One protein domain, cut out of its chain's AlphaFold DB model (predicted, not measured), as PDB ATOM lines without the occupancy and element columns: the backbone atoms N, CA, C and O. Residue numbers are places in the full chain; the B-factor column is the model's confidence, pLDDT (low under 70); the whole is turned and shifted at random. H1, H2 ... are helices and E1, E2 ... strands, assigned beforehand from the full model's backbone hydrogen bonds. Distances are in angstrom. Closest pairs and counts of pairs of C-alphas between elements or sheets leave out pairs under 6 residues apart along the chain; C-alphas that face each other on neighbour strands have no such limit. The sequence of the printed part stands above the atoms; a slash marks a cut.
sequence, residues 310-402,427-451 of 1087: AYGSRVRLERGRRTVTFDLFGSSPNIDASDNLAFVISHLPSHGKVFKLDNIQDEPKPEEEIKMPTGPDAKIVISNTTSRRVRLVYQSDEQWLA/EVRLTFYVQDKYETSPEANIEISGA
ATOM      1  N   ALA A 310      27.385 -35.242   5.161       91.44
ATOM      2  CA  ALA A 310      28.760 -34.851   5.441       91.44
ATOM      3  C   ALA A 310      29.676 -36.075   5.317       91.44
ATOM      4  O   ALA A 310      29.328 -37.163   5.777       91.44
ATOM      5  N   TYR A 311      30.848 -35.917   4.702       89.25
ATOM      6  CA  TYR A 311      31.842 -36.987   4.609       89.25
ATOM      7  C   TYR A 311      33.259 -36.459   4.824       89.25
ATOM      8  O   TYR A 311      33.701 -35.489   4.206       89.25
ATOM      9  N   GLY A 312      33.975 -37.108   5.742       77.69
ATOM     10  CA  GLY A 312      35.354 -36.795   6.096       77.69
ATOM     11  C   GLY A 312      36.349 -37.695   5.367       77.69
ATOM     12  O   GLY A 312      36.105 -38.884   5.169       77.69
ATOM     13  N   SER A 313      37.499 -37.144   4.981       73.75
ATOM     14  CA  SER A 313      38.623 -37.941   4.477       73.75
ATOM     15  C   SER A 313      39.500 -38.420   5.638       73.75
ATOM     16  O   SER A 313      39.794 -37.653   6.549       73.75
ATOM     17  N   ARG A 314      39.950 -39.684   5.620       72.44
ATOM     18  CA  ARG A 314      40.935 -40.175   6.602       72.44
ATOM     19  C   ARG A 314      42.302 -39.600   6.244       72.44
ATOM     20  O   ARG A 314      42.834 -39.904   5.175       72.44
ATOM     21  N   VAL A 315      42.868 -38.775   7.119       71.69
ATOM     22  CA  VAL A 315      44.152 -38.109   6.869       71.69
ATOM     23  C   VAL A 315      45.229 -38.717   7.756       71.69
ATOM     24  O   VAL A 315      45.088 -38.825   8.973       71.69
ATOM     25  N   ARG A 316      46.334 -39.123   7.129       62.25
ATOM     26  CA  ARG A 316      47.521 -39.633   7.818       62.25
ATOM     27  C   ARG A 316      48.496 -38.480   8.034       62.25
ATOM     28  O   ARG A 316      48.895 -37.829   7.073       62.25
ATOM     29  N   LEU A 317      48.885 -38.243   9.285       61.53
ATOM     30  CA  LEU A 317      49.920 -37.260   9.610       61.53
ATOM     31  C   LEU A 317      51.290 -37.781   9.169       61.53
ATOM     32  O   LEU A 317      51.744 -38.822   9.648       61.53
ATOM     33  N   GLU A 318      51.956 -37.052   8.276       57.94
ATOM     34  CA  GLU A 318      53.360 -37.281   7.929       57.94
ATOM     35  C   GLU A 318      54.272 -36.546   8.926       57.94
ATOM     36  O   GLU A 318      54.065 -35.370   9.236       57.94
ATOM     37  N   ARG A 319      55.302 -37.233   9.441       54.62
ATOM     38  CA  ARG A 319      56.246 -36.671  10.422       54.62
ATOM     39  C   ARG A 319      56.985 -35.470   9.812       54.62
ATOM     40  O   ARG A 319      57.556 -35.584   8.734       54.62
ATOM     41  N   GLY A 320      57.007 -34.339  10.522       57.56
ATOM     42  CA  GLY A 320      57.752 -33.132  10.132       57.56
ATOM     43  C   GLY A 320      56.923 -32.043   9.448       57.56
ATOM     44  O   GLY A 320      57.405 -30.919   9.308       57.56
ATOM     45  N   ARG A 321      55.664 -32.316   9.084       60.28
ATOM     46  CA  ARG A 321      54.731 -31.261   8.676       60.28
ATOM     47  C   ARG A 321      54.014 -30.706   9.899       60.28
ATOM     48  O   ARG A 321      53.317 -31.426  10.600       60.28
ATOM     49  N   ARG A 322      54.203 -29.406  10.140       72.94
ATOM     50  CA  ARG A 322      53.503 -28.651  11.194       72.94
ATOM     51  C   ARG A 322      52.035 -28.417  10.851       72.94
ATOM     52  O   ARG A 322      51.230 -28.194  11.745       72.94
ATOM     53  N   THR A 323      51.707 -28.465   9.563       77.31
ATOM     54  CA  THR A 323      50.378 -28.216   9.023       77.31
ATOM     55  C   THR A 323      49.818 -29.459   8.347       77.31
ATOM     56  O   THR A 323      50.518 -30.216   7.672       77.31
ATOM     57  N   VAL A 324      48.524 -29.658   8.536       79.38
ATOM     58  CA  VAL A 324      47.742 -30.796   8.078       79.38
ATOM     59  C   VAL A 324      46.552 -30.223   7.353       79.38
ATOM     60  O   VAL A 324      45.890 -29.322   7.854       79.38
ATOM     61  N   THR A 325      46.285 -30.716   6.157       82.88
ATOM     62  CA  THR A 325      45.152 -30.250   5.372       82.88
ATOM     63  C   THR A 325      44.067 -31.312   5.397       82.88
ATOM     64  O   THR A 325      44.298 -32.436   4.955       82.88
ATOM     65  N   PHE A 326      42.894 -30.951   5.904       85.44
ATOM     66  CA  PHE A 326      41.679 -31.749   5.849       85.44
ATOM     67  C   PHE A 326      40.784 -31.214   4.744       85.44
ATOM     68  O   PHE A 326      40.563 -30.011   4.640       85.44
ATOM     69  N   ASP A 327      40.248 -32.108   3.926       86.12
ATOM     70  CA  ASP A 327      39.139 -31.768   3.048       86.12
ATOM     71  C   ASP A 327      37.851 -32.259   3.714       86.12
ATOM     72  O   ASP A 327      37.679 -33.463   3.938       86.12
ATOM     73  N   LEU A 328      36.989 -31.303   4.059       92.06
ATOM     74  CA  LEU A 328      35.627 -31.515   4.530       92.06
ATOM     75  C   LEU A 328      34.718 -31.506   3.310       92.06
ATOM     76  O   LEU A 328      34.815 -30.606   2.472       92.06
ATOM     77  N   PHE A 329      33.830 -32.482   3.204       89.94
ATOM     78  CA  PHE A 329      32.914 -32.549   2.081       89.94
ATOM     79  C   PHE A 329      31.464 -32.638   2.532       89.94
ATOM     80  O   PHE A 329      31.150 -33.216   3.574       89.94
ATOM     81  N   GLY A 330      30.601 -32.033   1.723       89.88
ATOM     82  CA  GLY A 330      29.183 -31.897   1.986       89.88
ATOM     83  C   GLY A 330      28.381 -31.972   0.699       89.88
ATOM     84  O   GLY A 330      28.795 -31.454  -0.337       89.88
ATOM     85  N   SER A 331      27.228 -32.620   0.749       87.75
ATOM     86  CA  SER A 331      26.259 -32.611  -0.344       87.75
ATOM     87  C   SER A 331      24.852 -32.567   0.218       87.75
ATOM     88  O   SER A 331      24.548 -33.346   1.114       87.75
ATOM     89  N   SER A 332      23.990 -31.726  -0.343       86.19
ATOM     90  CA  SER A 332      22.554 -31.782  -0.087       86.19
ATOM     91  C   SER A 332      21.810 -32.134  -1.376       86.19
ATOM     92  O   SER A 332      22.123 -31.556  -2.418       86.19
ATOM     93  N   PRO A 333      20.843 -33.061  -1.326       78.00
ATOM     94  CA  PRO A 333      19.877 -33.270  -2.402       78.00
ATOM     95  C   PRO A 333      18.788 -32.183  -2.460       78.00
ATOM     96  O   PRO A 333      18.078 -32.121  -3.456       78.00
ATOM     97  N   ASN A 334      18.660 -31.331  -1.432       77.19
ATOM     98  CA  ASN A 334      17.671 -30.243  -1.380       77.19
ATOM     99  C   ASN A 334      18.169 -28.937  -2.020       77.19
ATOM    100  O   ASN A 334      17.462 -27.937  -1.980       77.19
ATOM    101  N   ILE A 335      19.412 -28.915  -2.504       67.19
ATOM    102  CA  ILE A 335      20.099 -27.709  -2.972       67.19
ATOM    103  C   ILE A 335      20.100 -27.679  -4.496       67.19
ATOM    104  O   ILE A 335      20.712 -28.536  -5.141       67.19
ATOM    105  N   ASP A 336      19.474 -26.644  -5.051       67.38
ATOM    106  CA  ASP A 336      19.698 -26.227  -6.432       67.38
ATOM    107  C   ASP A 336      21.109 -25.634  -6.572       67.38
ATOM    108  O   ASP A 336      21.730 -25.234  -5.589       67.38
ATOM    109  N   ALA A 337      21.657 -25.561  -7.789       56.88
ATOM    110  CA  ALA A 337      23.044 -25.126  -8.023       56.88
ATOM    111  C   ALA A 337      23.405 -23.737  -7.434       56.88
ATOM    112  O   ALA A 337      24.590 -23.413  -7.329       56.88
ATOM    113  N   SER A 338      22.408 -22.932  -7.051       53.59
ATOM    114  CA  SER A 338      22.541 -21.617  -6.418       53.59
ATOM    115  C   SER A 338      22.517 -21.616  -4.883       53.59
ATOM    116  O   SER A 338      22.837 -20.585  -4.291       53.59
ATOM    117  N   ASP A 339      22.115 -22.709  -4.233       71.12
ATOM    118  CA  ASP A 339      21.936 -22.738  -2.782       71.12
ATOM    119  C   ASP A 339      23.243 -23.052  -2.041       71.12
ATOM    120  O   ASP A 339      24.086 -23.850  -2.459       71.12
ATOM    121  N   ASN A 340      23.419 -22.387  -0.901       81.00
ATOM    122  CA  ASN A 340      24.647 -22.432  -0.123       81.00
ATOM    123  C   ASN A 340      24.617 -23.547   0.927       81.00
ATOM    124  O   ASN A 340      23.686 -23.631   1.728       81.00
ATOM    125  N   LEU A 341      25.695 -24.329   1.001       86.56
ATOM    126  CA  LEU A 341      25.965 -25.228   2.121       86.56
ATOM    127  C   LEU A 341      26.711 -24.485   3.234       86.56
ATOM    128  O   LEU A 341      27.612 -23.679   2.967       86.56
ATOM    129  N   ALA A 342      26.364 -24.798   4.482       90.12
ATOM    130  CA  ALA A 342      27.118 -24.409   5.663       90.12
ATOM    131  C   ALA A 342      27.849 -25.623   6.257       90.12
ATOM    132  O   ALA A 342      27.228 -26.628   6.589       90.12
ATOM    133  N   PHE A 343      29.168 -25.534   6.418       92.69
ATOM    134  CA  PHE A 343      29.962 -26.544   7.122       92.69
ATOM    135  C   PHE A 343      30.163 -26.098   8.563       92.69
ATOM    136  O   PHE A 343      30.681 -25.009   8.802       92.69
ATOM    137  N   VAL A 344      29.773 -26.926   9.527       93.38
ATOM    138  CA  VAL A 344      29.889 -26.612  10.951       93.38
ATOM    139  C   VAL A 344      30.827 -27.602  11.616       93.38
ATOM    140  O   VAL A 344      30.506 -28.779  11.750       93.38
ATOM    141  N   ILE A 345      31.998 -27.130  12.034       92.56
ATOM    142  CA  ILE A 345      32.960 -27.939  12.788       92.56
ATOM    143  C   ILE A 345      32.522 -27.921  14.252       92.56
ATOM    144  O   ILE A 345      32.523 -26.856  14.874       92.56
ATOM    145  N   SER A 346      32.106 -29.080  14.768       91.06
ATOM    146  CA  SER A 346      31.562 -29.230  16.122       91.06
ATOM    147  C   SER A 346      32.625 -29.584  17.156       91.06
ATOM    148  O   SER A 346      32.500 -29.171  18.305       91.06
ATOM    149  N   HIS A 347      33.688 -30.286  16.758       88.12
ATOM    150  CA  HIS A 347      34.795 -30.619  17.649       88.12
ATOM    151  C   HIS A 347      36.130 -30.519  16.915       88.12
ATOM    152  O   HIS A 347      36.347 -31.157  15.879       88.12
ATOM    153  N   LEU A 348      37.039 -29.719  17.471       83.50
ATOM    154  CA  LEU A 348      38.426 -29.638  17.032       83.50
ATOM    155  C   LEU A 348      39.329 -30.312  18.060       83.50
ATOM    156  O   LEU A 348      39.073 -30.214  19.258       83.50
ATOM    157  N   PRO A 349      40.419 -30.949  17.615       81.06
ATOM    158  CA  PRO A 349      41.402 -31.489  18.534       81.06
ATOM    159  C   PRO A 349      41.967 -30.428  19.481       81.06
ATOM    160  O   PRO A 349      42.352 -29.343  19.037       81.06
ATOM    161  N   SER A 350      42.116 -30.787  20.756       73.81
ATOM    162  CA  SER A 350      42.585 -29.918  21.846       73.81
ATOM    163  C   SER A 350      43.975 -29.299  21.643       73.81
ATOM    164  O   SER A 350      44.323 -28.345  22.336       73.81
ATOM    165  N   HIS A 351      44.792 -29.817  20.718       72.50
ATOM    166  CA  HIS A 351      46.223 -29.498  20.618       72.50
ATOM    167  C   HIS A 351      46.653 -28.852  19.291       72.50
ATOM    168  O   HIS A 351      47.700 -29.175  18.723       72.50
ATOM    169  N   GLY A 352      45.876 -27.887  18.801       70.88
ATOM    170  CA  GLY A 352      46.263 -27.115  17.623       70.88
ATOM    171  C   GLY A 352      45.238 -26.082  17.190       70.88
ATOM    172  O   GLY A 352      44.191 -25.907  17.809       70.88
ATOM    173  N   LYS A 353      45.577 -25.357  16.127       78.62
ATOM    174  CA  LYS A 353      44.836 -24.195  15.636       78.62
ATOM    175  C   LYS A 353      44.468 -24.380  14.171       78.62
ATOM    176  O   LYS A 353      45.240 -24.937  13.392       78.62
ATOM    177  N   VAL A 354      43.297 -23.890  13.777       77.12
ATOM    178  CA  VAL A 354      42.936 -23.775  12.360       77.12
ATOM    179  C   VAL A 354      43.680 -22.571  11.793       77.12
ATOM    180  O   VAL A 354      43.429 -21.440  12.187       77.12
ATOM    181  N   PHE A 355      44.627 -22.831  10.898       71.06
ATOM    182  CA  PHE A 355      45.486 -21.813  10.302       71.06
ATOM    183  C   PHE A 355      44.844 -21.164   9.074       71.06
ATOM    184  O   PHE A 355      44.969 -19.962   8.870       71.06
ATOM    185  N   LYS A 356      44.167 -21.959   8.238       78.00
ATOM    186  CA  LYS A 356      43.581 -21.474   6.984       78.00
ATOM    187  C   LYS A 356      42.333 -22.254   6.615       78.00
ATOM    188  O   LYS A 356      42.263 -23.461   6.844       78.00
ATOM    189  N   LEU A 357      41.381 -21.568   5.996       74.12
ATOM    190  CA  LEU A 357      40.158 -22.151   5.477       74.12
ATOM    191  C   LEU A 357      40.019 -21.744   4.008       74.12
ATOM    192  O   LEU A 357      39.802 -20.578   3.700       74.12
ATOM    193  N   ASP A 358      40.224 -22.699   3.107       74.00
ATOM    194  CA  ASP A 358      40.190 -22.478   1.664       74.00
ATOM    195  C   ASP A 358      38.846 -22.973   1.109       74.00
ATOM    196  O   ASP A 358      38.557 -24.176   1.116       74.00
ATOM    197  N   ASN A 359      38.032 -22.047   0.596       66.69
ATOM    198  CA  ASN A 359      36.929 -22.384  -0.298       66.69
ATOM    199  C   ASN A 359      37.514 -22.567  -1.703       66.69
ATOM    200  O   ASN A 359      38.082 -21.637  -2.259       66.69
ATOM    201  N   ILE A 360      37.427 -23.766  -2.280       56.38
ATOM    202  CA  ILE A 360      38.179 -24.120  -3.504       56.38
ATOM    203  C   ILE A 360      37.718 -23.330  -4.744       56.38
ATOM    204  O   ILE A 360      38.425 -23.324  -5.750       56.38
ATOM    205  N   GLN A 361      36.569 -22.653  -4.678       50.47
ATOM    206  CA  GLN A 361      36.082 -21.793  -5.760       50.47
ATOM    207  C   GLN A 361      36.511 -20.322  -5.651       50.47
ATOM    208  O   GLN A 361      36.483 -19.634  -6.667       50.47
ATOM    209  N   ASP A 362      36.967 -19.856  -4.486       50.91
ATOM    210  CA  ASP A 362      37.389 -18.466  -4.295       50.91
ATOM    211  C   ASP A 362      38.922 -18.371  -4.277       50.91
ATOM    212  O   ASP A 362      39.604 -19.208  -3.678       50.91
ATOM    213  N   GLU A 363      39.494 -17.348  -4.923       45.94
ATOM    214  CA  GLU A 363      40.928 -17.065  -4.787       45.94
ATOM    215  C   GLU A 363      41.295 -16.913  -3.297       45.94
ATOM    216  O   GLU A 363      40.545 -16.287  -2.538       45.94
ATOM    217  N   PRO A 364      42.434 -17.475  -2.846       45.44
ATOM    218  CA  PRO A 364      42.807 -17.451  -1.438       45.44
ATOM    219  C   PRO A 364      42.924 -16.004  -0.950       45.44
ATOM    220  O   PRO A 364      43.823 -15.271  -1.365       45.44
ATOM    221  N   LYS A 365      42.025 -15.592  -0.049       46.72
ATOM    222  CA  LYS A 365      42.140 -14.303   0.640       46.72
ATOM    223  C   LYS A 365      43.378 -14.317   1.554       46.72
ATOM    224  O   LYS A 365      43.688 -15.363   2.131       46.72
ATOM    225  N   PRO A 366      44.110 -13.193   1.664       41.38
ATOM    226  CA  PRO A 366      45.305 -13.110   2.494       41.38
ATOM    227  C   PRO A 366      44.998 -13.354   3.980       41.38
ATOM    228  O   PRO A 366      43.935 -13.000   4.478       41.38
ATOM    229  N   GLU A 367      45.974 -13.987   4.626       49.97
ATOM    230  CA  GLU A 367      46.072 -14.515   5.992       49.97
ATOM    231  C   GLU A 367      45.387 -13.671   7.091       49.97
ATOM    232  O   GLU A 367      45.997 -12.773   7.668       49.97
ATOM    233  N   GLU A 368      44.146 -14.009   7.454       53.31
ATOM    234  CA  GLU A 368      43.589 -13.670   8.771       53.31
ATOM    235  C   GLU A 368      43.576 -14.929   9.646       53.31
ATOM    236  O   GLU A 368      42.958 -15.939   9.308       53.31
ATOM    237  N   GLU A 369      44.289 -14.873  10.776       53.75
ATOM    238  CA  GLU A 369      44.256 -15.913  11.805       53.75
ATOM    239  C   GLU A 369      42.827 -16.019  12.357       53.75
ATOM    240  O   GLU A 369      42.320 -15.090  12.995       53.75
ATOM    241  N   ILE A 370      42.169 -17.158  12.127       61.66
ATOM    242  CA  ILE A 370      40.841 -17.425  12.683       61.66
ATOM    243  C   ILE A 370      41.019 -17.709  14.177       61.66
ATOM    244  O   ILE A 370      41.357 -18.821  14.586       61.66
ATOM    245  N   LYS A 371      40.808 -16.686  15.011       54.94
ATOM    246  CA  LYS A 371      40.773 -16.860  16.466       54.94
ATOM    247  C   LYS A 371      39.589 -17.751  16.830       54.94
ATOM    248  O   LYS A 371      38.441 -17.406  16.563       54.94
ATOM    249  N   MET A 372      39.882 -18.896  17.442       56.88
ATOM    250  CA  MET A 372      38.867 -19.805  17.967       56.88
ATOM    251  C   MET A 372      38.024 -19.079  19.023       56.88
ATOM    252  O   MET A 372      38.602 -18.397  19.879       56.88
ATOM    253  N   PRO A 373      36.692 -19.239  19.027       63.84
ATOM    254  CA  PRO A 373      35.906 -18.861  20.186       63.84
ATOM    255  C   PRO A 373      36.384 -19.712  21.373       63.84
ATOM    256  O   PRO A 373      36.503 -20.931  21.275       63.84
ATOM    257  N   THR A 374      36.739 -19.077  22.486       50.75
ATOM    258  CA  THR A 374      37.191 -19.781  23.691       50.75
ATOM    259  C   THR A 374      35.983 -20.362  24.419       50.75
ATOM    260  O   THR A 374      35.299 -19.646  25.145       50.75
ATOM    261  N   GLY A 375      35.710 -21.650  24.209       64.25
ATOM    262  CA  GLY A 375      34.696 -22.417  24.933       64.25
ATOM    263  C   GLY A 375      34.596 -23.858  24.407       64.25
ATOM    264  O   GLY A 375      34.824 -24.065  23.216       64.25
ATOM    265  N   PRO A 376      34.272 -24.854  25.252       58.19
ATOM    266  CA  PRO A 376      34.133 -26.257  24.832       58.19
ATOM    267  C   PRO A 376      33.033 -26.482  23.776       58.19
ATOM    268  O   PRO A 376      33.098 -27.468  23.049       58.19
ATOM    269  N   ASP A 377      32.099 -25.534  23.630       65.81
ATOM    270  CA  ASP A 377      30.978 -25.578  22.674       65.81
ATOM    271  C   ASP A 377      31.154 -24.637  21.464       65.81
ATOM    272  O   ASP A 377      30.209 -24.350  20.723       65.81
ATOM    273  N   ALA A 378      32.358 -24.099  21.266       71.69
ATOM    274  CA  ALA A 378      32.653 -23.168  20.186       71.69
ATOM    275  C   ALA A 378      32.611 -23.856  18.810       71.69
ATOM    276  O   ALA A 378      33.549 -24.546  18.414       71.69
ATOM    277  N   LYS A 379      31.537 -23.626  18.045       84.00
ATOM    278  CA  LYS A 379      31.389 -24.135  16.673       84.00
ATOM    279  C   LYS A 379      31.992 -23.172  15.651       84.00
ATOM    280  O   LYS A 379      31.725 -21.971  15.694       84.00
ATOM    281  N   ILE A 380      32.741 -23.699  14.681       82.31
ATOM    282  CA  ILE A 380      33.174 -22.923  13.508       82.31
ATOM    283  C   ILE A 380      32.155 -23.144  12.396       82.31
ATOM    284  O   ILE A 380      32.061 -24.247  11.864       82.31
ATOM    285  N   VAL A 381      31.407 -22.097  12.043       86.94
ATOM    286  CA  VAL A 381      30.431 -22.124  10.945       86.94
ATOM    287  C   VAL A 381      31.049 -21.495   9.703       86.94
ATOM    288  O   VAL A 381      31.427 -20.326   9.703       86.94
ATOM    289  N   ILE A 382      31.120 -22.270   8.629       84.94
ATOM    290  CA  ILE A 382      31.580 -21.847   7.309       84.94
ATOM    291  C   ILE A 382      30.339 -21.797   6.423       84.94
ATOM    292  O   ILE A 382      29.924 -22.817   5.878       84.94
ATOM    293  N   SER A 383      29.699 -20.634   6.341       84.31
ATOM    294  CA  SER A 383      28.476 -20.423   5.563       84.31
ATOM    295  C   SER A 383      28.770 -19.911   4.149       84.31
ATOM    296  O   SER A 383      29.890 -19.507   3.837       84.31
ATOM    297  N   ASN A 384      27.746 -19.910   3.290       72.88
ATOM    298  CA  ASN A 384      27.810 -19.389   1.920       72.88
ATOM    299  C   ASN A 384      28.810 -20.096   0.998       72.88
ATOM    300  O   ASN A 384      29.427 -19.465   0.142       72.88
ATOM    301  N   THR A 385      28.958 -21.413   1.155       69.88
ATOM    302  CA  THR A 385      29.777 -22.199   0.234       69.88
ATOM    303  C   THR A 385      28.901 -22.778  -0.875       69.88
ATOM    304  O   THR A 385      28.062 -23.646  -0.638       69.88
ATOM    305  N   THR A 386      29.115 -22.316  -2.107       70.75
ATOM    306  CA  THR A 386      28.658 -23.004  -3.332       70.75
ATOM    307  C   THR A 386      29.464 -24.285  -3.574       70.75
ATOM    308  O   THR A 386      29.057 -25.190  -4.303       70.75
ATOM    309  N   SER A 387      30.644 -24.379  -2.952       68.88
ATOM    310  CA  SER A 387      31.514 -25.541  -3.025       68.88
ATOM    311  C   SER A 387      31.025 -26.659  -2.109       68.88
ATOM    312  O   SER A 387      30.940 -26.509  -0.895       68.88
ATOM    313  N   ARG A 388      30.868 -27.856  -2.677       84.25
ATOM    314  CA  ARG A 388      30.650 -29.121  -1.944       84.25
ATOM    315  C   ARG A 388      31.872 -29.584  -1.132       84.25
ATOM    316  O   ARG A 388      31.881 -30.687  -0.583       84.25
ATOM    317  N   ARG A 389      32.936 -28.776  -1.095       85.38
ATOM    318  CA  ARG A 389      34.215 -29.083  -0.453       85.38
ATOM    319  C   ARG A 389      34.819 -27.838   0.187       85.38
ATOM    320  O   ARG A 389      35.065 -26.845  -0.499       85.38
ATOM    321  N   VAL A 390      35.171 -27.957   1.460       83.81
ATOM    322  CA  VAL A 390      35.944 -26.968   2.210       83.81
ATOM    323  C   VAL A 390      37.279 -27.575   2.606       83.81
ATOM    324  O   VAL A 390      37.342 -28.708   3.076       83.81
ATOM    325  N   ARG A 391      38.362 -26.820   2.433       85.69
ATOM    326  CA  ARG A 391      39.694 -27.247   2.847       85.69
ATOM    327  C   ARG A 391      40.106 -26.535   4.131       85.69
ATOM    328  O   ARG A 391      40.270 -25.322   4.151       85.69
ATOM    329  N   LEU A 392      40.327 -27.308   5.184       85.12
ATOM    330  CA  LEU A 392      40.784 -26.855   6.490       85.12
ATOM    331  C   LEU A 392      42.283 -27.135   6.636       85.12
ATOM    332  O   LEU A 392      42.711 -28.283   6.580       85.12
ATOM    333  N   VAL A 393      43.098 -26.108   6.849       83.75
ATOM    334  CA  VAL A 393      44.512 -26.261   7.209       83.75
ATOM    335  C   VAL A 393      44.632 -26.126   8.720       83.75
ATOM    336  O   VAL A 393      44.420 -25.055   9.276       83.75
ATOM    337  N   TYR A 394      44.976 -27.220   9.380       82.62
ATOM    338  CA  TYR A 394      45.177 -27.322  10.816       82.62
ATOM    339  C   TYR A 394      46.667 -27.364  11.142       82.62
ATOM    340  O   TYR A 394      47.422 -28.097  10.507       82.62
ATOM    341  N   GLN A 395      47.098 -26.604  12.138       80.00
ATOM    342  CA  GLN A 395      48.472 -26.570  12.615       80.00
ATOM    343  C   GLN A 395      48.525 -27.090  14.052       80.00
ATOM    344  O   GLN A 395      47.860 -26.543  14.929       80.00
ATOM    345  N   SER A 396      49.316 -28.135  14.304       73.75
ATOM    346  CA  SER A 396      49.539 -28.635  15.668       73.75
ATOM    347  C   SER A 396      50.356 -27.624  16.475       73.75
ATOM    348  O   SER A 396      51.309 -27.053  15.935       73.75
ATOM    349  N   ASP A 397      50.033 -27.432  17.753       70.69
ATOM    350  CA  ASP A 397      50.775 -26.513  18.623       70.69
ATOM    351  C   ASP A 397      52.234 -26.985  18.819       70.69
ATOM    352  O   ASP A 397      52.496 -28.156  19.117       70.69
ATOM    353  N   GLU A 398      53.203 -26.076  18.657       59.59
ATOM    354  CA  GLU A 398      54.622 -26.352  18.921       59.59
ATOM    355  C   GLU A 398      54.851 -26.773  20.375       59.59
ATOM    356  O   GLU A 398      55.723 -27.605  20.632       59.59
ATOM    357  N   GLN A 399      54.059 -26.257  21.322       56.28
ATOM    358  CA  GLN A 399      54.175 -26.634  22.731       56.28
ATOM    359  C   GLN A 399      53.790 -28.096  22.978       56.28
ATOM    360  O   GLN A 399      54.428 -28.746  23.802       56.28
ATOM    361  N   TRP A 400      52.830 -28.650  22.232       55.97
ATOM    362  CA  TRP A 400      52.477 -30.072  22.319       55.97
ATOM    363  C   TRP A 400      53.590 -30.961  21.749       55.97
ATOM    364  O   TRP A 400      54.001 -31.940  22.378       55.97
ATOM    365  N   LEU A 401      54.163 -30.573  20.602       56.34
ATOM    366  CA  LEU A 401      55.333 -31.255  20.036       56.34
ATOM    367  C   LEU A 401      56.548 -31.172  20.973       56.34
ATOM    368  O   LEU A 401      57.309 -32.129  21.054       56.34
ATOM    369  N   ALA A 402      56.745 -30.061  21.684       54.97
ATOM    370  CA  ALA A 402      57.857 -29.883  22.617       54.97
ATOM    371  C   ALA A 402      57.645 -30.615  23.956       54.97
ATOM    372  O   ALA A 402      58.589 -31.206  24.483       54.97
ATOM    373  N   GLU A 427      44.156 -41.463  19.256       65.44
ATOM    374  CA  GLU A 427      43.252 -41.179  18.142       65.44
ATOM    375  C   GLU A 427      42.679 -39.785  18.329       65.44
ATOM    376  O   GLU A 427      41.795 -39.548  19.149       65.44
ATOM    377  N   VAL A 428      43.187 -38.852  17.540       74.69
ATOM    378  CA  VAL A 428      42.673 -37.495  17.523       74.69
ATOM    379  C   VAL A 428      41.507 -37.430  16.529       74.69
ATOM    380  O   VAL A 428      41.665 -37.796  15.360       74.69
ATOM    381  N   ARG A 429      40.329 -36.983  16.987       83.69
ATOM    382  CA  ARG A 429      39.100 -36.889  16.178       83.69
ATOM    383  C   ARG A 429      38.723 -35.432  15.918       83.69
ATOM    384  O   ARG A 429      38.697 -34.623  16.840       83.69
ATOM    385  N   LEU A 430      38.418 -35.117  14.663       90.38
ATOM    386  CA  LEU A 430      37.746 -33.882  14.253       90.38
ATOM    387  C   LEU A 430      36.327 -34.242  13.818       90.38
ATOM    388  O   LEU A 430      36.165 -35.145  12.996       90.38
ATOM    389  N   THR A 431      35.318 -33.543  14.335       92.50
ATOM    390  CA  THR A 431      33.910 -33.777  13.977       92.50
ATOM    391  C   THR A 431      33.310 -32.542  13.321       92.50
ATOM    392  O   THR A 431      33.584 -31.403  13.715       92.50
ATOM    393  N   PHE A 432      32.514 -32.749  12.278       95.38
ATOM    394  CA  PHE A 432      31.798 -31.675  11.596       95.38
ATOM    395  C   PHE A 432      30.479 -32.186  11.022       95.38
ATOM    396  O   PHE A 432      30.336 -33.370  10.740       95.38
ATOM    397  N   TYR A 433      29.529 -31.293  10.795       95.69
ATOM    398  CA  TYR A 433      28.303 -31.584  10.062       95.69
ATOM    399  C   TYR A 433      28.066 -30.517   8.997       95.69
ATOM    400  O   TYR A 433      28.723 -29.475   8.962       95.69
ATOM    401  N   VAL A 434      27.150 -30.804   8.085       93.38
ATOM    402  CA  VAL A 434      26.785 -29.934   6.975       93.38
ATOM    403  C   VAL A 434      25.321 -29.562   7.138       93.38
ATOM    404  O   VAL A 434      24.485 -30.421   7.397       93.38
ATOM    405  N   GLN A 435      25.011 -28.282   7.005       92.94
ATOM    406  CA  GLN A 435      23.668 -27.741   7.128       92.94
ATOM    407  C   GLN A 435      23.285 -27.060   5.814       92.94
ATOM    408  O   GLN A 435      24.065 -26.282   5.260       92.94
ATOM    409  N   ASP A 436      22.098 -27.375   5.306       89.50
ATOM    410  CA  ASP A 436      21.450 -26.600   4.250       89.50
ATOM    411  C   ASP A 436      20.330 -25.729   4.856       89.50
ATOM    412  O   ASP A 436      20.203 -25.611   6.077       89.50
ATOM    413  N   LYS A 437      19.537 -25.053   4.020       84.25
ATOM    414  CA  LYS A 437      18.451 -24.180   4.497       84.25
ATOM    415  C   LYS A 437      17.318 -24.948   5.203       84.25
ATOM    416  O   LYS A 437      16.563 -24.339   5.958       84.25
ATOM    417  N   TYR A 438      17.186 -26.242   4.942       84.06
ATOM    418  CA  TYR A 438      16.075 -27.087   5.366       84.06
ATOM    419  C   TYR A 438      16.462 -28.027   6.512       84.06
ATOM    420  O   TYR A 438      15.705 -28.165   7.465       84.06
ATOM    421  N   GLU A 439      17.635 -28.657   6.437       89.75
ATOM    422  CA  GLU A 439      18.036 -29.783   7.276       89.75
ATOM    423  C   GLU A 439      19.532 -29.772   7.639       89.75
ATOM    424  O   GLU A 439      20.371 -29.112   7.021       89.75
ATOM    425  N   THR A 440      19.876 -30.550   8.671       91.69
ATOM    426  CA  THR A 440      21.258 -30.743   9.148       91.69
ATOM    427  C   THR A 440      21.685 -32.203   9.002       91.69
ATOM    428  O   THR A 440      20.929 -33.125   9.320       91.69
ATOM    429  N   SER A 441      22.906 -32.432   8.520       94.50
ATOM    430  CA  SER A 441      23.456 -33.775   8.352       94.50
ATOM    431  C   SER A 441      23.786 -34.406   9.706       94.50
ATOM    432  O   SER A 441      24.090 -33.694  10.665       94.50
ATOM    433  N   PRO A 442      23.856 -35.744   9.788       94.00
ATOM    434  CA  PRO A 442      24.609 -36.405  10.850       94.00
ATOM    435  C   PRO A 442      26.063 -35.906  10.898       94.00
ATOM    436  O   PRO A 442      26.606 -35.453   9.882       94.00
ATOM    437  N   GLU A 443      26.703 -36.009  12.063       93.69
ATOM    438  CA  GLU A 443      28.117 -35.660  12.210       93.69
ATOM    439  C   GLU A 443      29.019 -36.643  11.453       93.69
ATOM    440  O   GLU A 443      28.873 -37.863  11.532       93.69
ATOM    441  N   ALA A 444      29.984 -36.092  10.727       92.25
ATOM    442  CA  ALA A 444      31.071 -36.807  10.092       92.25
ATOM    443  C   ALA A 444      32.343 -36.685  10.933       92.25
ATOM    444  O   ALA A 444      32.717 -35.602  11.388       92.25
ATOM    445  N   ASN A 445      33.040 -37.810  11.080       90.69
ATOM    446  CA  ASN A 445      34.284 -37.908  11.831       90.69
ATOM    447  C   ASN A 445      35.477 -38.001  10.878       90.69
ATOM    448  O   ASN A 445      35.489 -38.808   9.947       90.69
ATOM    449  N   ILE A 446      36.510 -37.211  11.147       86.31
ATOM    450  CA  ILE A 446      37.834 -37.353  10.552       86.31
ATOM    451  C   ILE A 446      38.762 -37.905  11.626       86.31
ATOM    452  O   ILE A 446      39.128 -37.217  12.581       86.31
ATOM    453  N   GLU A 447      39.138 -39.168  11.458       81.94
ATOM    454  CA  GLU A 447      40.158 -39.805  12.281       81.94
ATOM    455  C   GLU A 447      41.550 -39.416  11.794       81.94
ATOM    456  O   GLU A 447      41.922 -39.650  10.637       81.94
ATOM    457  N   ILE A 448      42.339 -38.868  12.712       75.69
ATOM    458  CA  ILE A 448      43.722 -38.492  12.477       75.69
ATOM    459  C   ILE A 448      44.604 -39.578  13.086       75.69
ATOM    460  O   ILE A 448      44.954 -39.552  14.264       75.69
ATOM    461  N   SER A 449      44.979 -40.565  12.274       65.94
ATOM    462  CA  SER A 449      45.911 -41.601  12.715       65.94
ATOM    463  C   SER A 449      47.350 -41.123  12.508       65.94
ATOM    464  O   SER A 449      47.845 -41.075  11.374       65.94
ATOM    465  N   GLY A 450      48.044 -40.791  13.596       56.41
ATOM    466  CA  GLY A 450      49.494 -40.626  13.590       56.41
ATOM    467  C   GLY A 450      50.159 -41.989  13.422       56.41
ATOM    468  O   GLY A 450      50.197 -42.793  14.353       56.41
ATOM    469  N   ALA A 451      50.672 -42.298  12.233       47.31
ATOM    470  CA  ALA A 451      51.417 -43.536  12.070       47.31
ATOM    471  C   ALA A 451      52.788 -43.406  12.742       47.31
ATOM    472  O   ALA A 451      53.647 -42.667  12.258       47.31
TER     473      ALA A 451
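This is residues 310 to 402 and 427 to 451 of the 1087 residues of the protein "Hypothetical protein" of Neobodo designis (UniProt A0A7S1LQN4). Two strongly twisted sheets fold together into a flattened, incompletely closed barrel: the curled sheet E2, E9, E8, E4, E6 makes one wall and the sheet E1, E3, E7, E5 the other. The stretch from E1 into E2 passes from one wall to the other along one side, while E5 and E6 leave the opposite side partly open, with the long link of residues 360 to 379 joining them; the small helix H1 lies at one end of the long axis and the link from E3 to E4 at the other. The printed part has 118 residues, with named elements in the order E1, E2, E3, E4, E5, E6, E7, H1, E8, E9; the class is mostly strand. The five-stranded sheet is mixed and the four-stranded one is all antiparallel. The whole is compact, with a radius of gyration of the C-alphas of 14.4 A, yet elongated in outline, with spans of 48 by 31 by 28 A.

In the larger sheet, E2 is residues 315 to 317, E9 residues 444 to 450, E8 residues 428 to 435, E4 residues 341 to 347 and E6 residues 380 to 385. E8 is 23.8 A long from first to last C-alpha, E9 19.1 A and E4 18.7 A; E9 ends at C-alpha 450, (49.494, -40.626, 13.590). In the other sheet, E1 is residues 310 to 312, beginning at C-alpha 310, (28.760, -34.851, 5.441). E3, residues 323 to 331, is the longest strand by residues and measures 26.2 A; E7, residues 389 to 396, measures 22.2 A, and E5, residues 352 to 359, 20.8 A. H1 is residues 398 to 402, 6.0 A long, ending at C-alpha 402, (57.857, -29.883, 22.617).

The larger sheet has edge strands E2 and E6. E9 and E8 form a hairpin, antiparallel at 158 degrees, with N 444 and O 432 2.7 A apart. E8 and E4 are antiparallel at 150 degrees, with N 344 to O 433 at 2.8 A, and E4 and E6 at 167 degrees, with N 382 to O 343 at 2.8 A. E2 is parallel to E9 at 26 degrees, with no backbone N and O within hydrogen-bond range; E9 is staggered, pairing with E8 over residues 444 to 448 and with E2 over 448 to 450. In the other sheet E3 and E7 are antiparallel at 154 degrees, with N 324 to O 394 at 2.7 A. E7 and E5 are antiparallel at 156 degrees, with N 353 to O 395 at 2.8 A. E1 and E3 are antiparallel at 153 degrees, with N 311 to O 329 at 2.9 A. E1 runs on into E2 across a break of 2 residues, at 31 degrees. Between the sheets, the closest C-alphas of E1 and E9 are those of Gly 312 and Ile 446, 5.1 A apart, and those of E5 and E6 are Asn 359 and Thr 385, 7.2 A apart. E3 and E9 are near each other, with 9 pairs of C-alphas within 10 A. H1 is on neither sheet; in it every O i to N i+4 pair is within hydrogen-bond range.

The two C-alphas farthest apart are those of Asp 336 and Ala 402, at 48.1 A. Residues 403 to 426 are not printed, and C-alphas 402 and 427 are 19.0 A apart across this cut. The link from E5 to E6, 20 residues, is long. The mean pLDDT of the printed part is 74.5, and 40 residues are under 70, among them residues 316 to 321, 359 to 377 and 398 to 402.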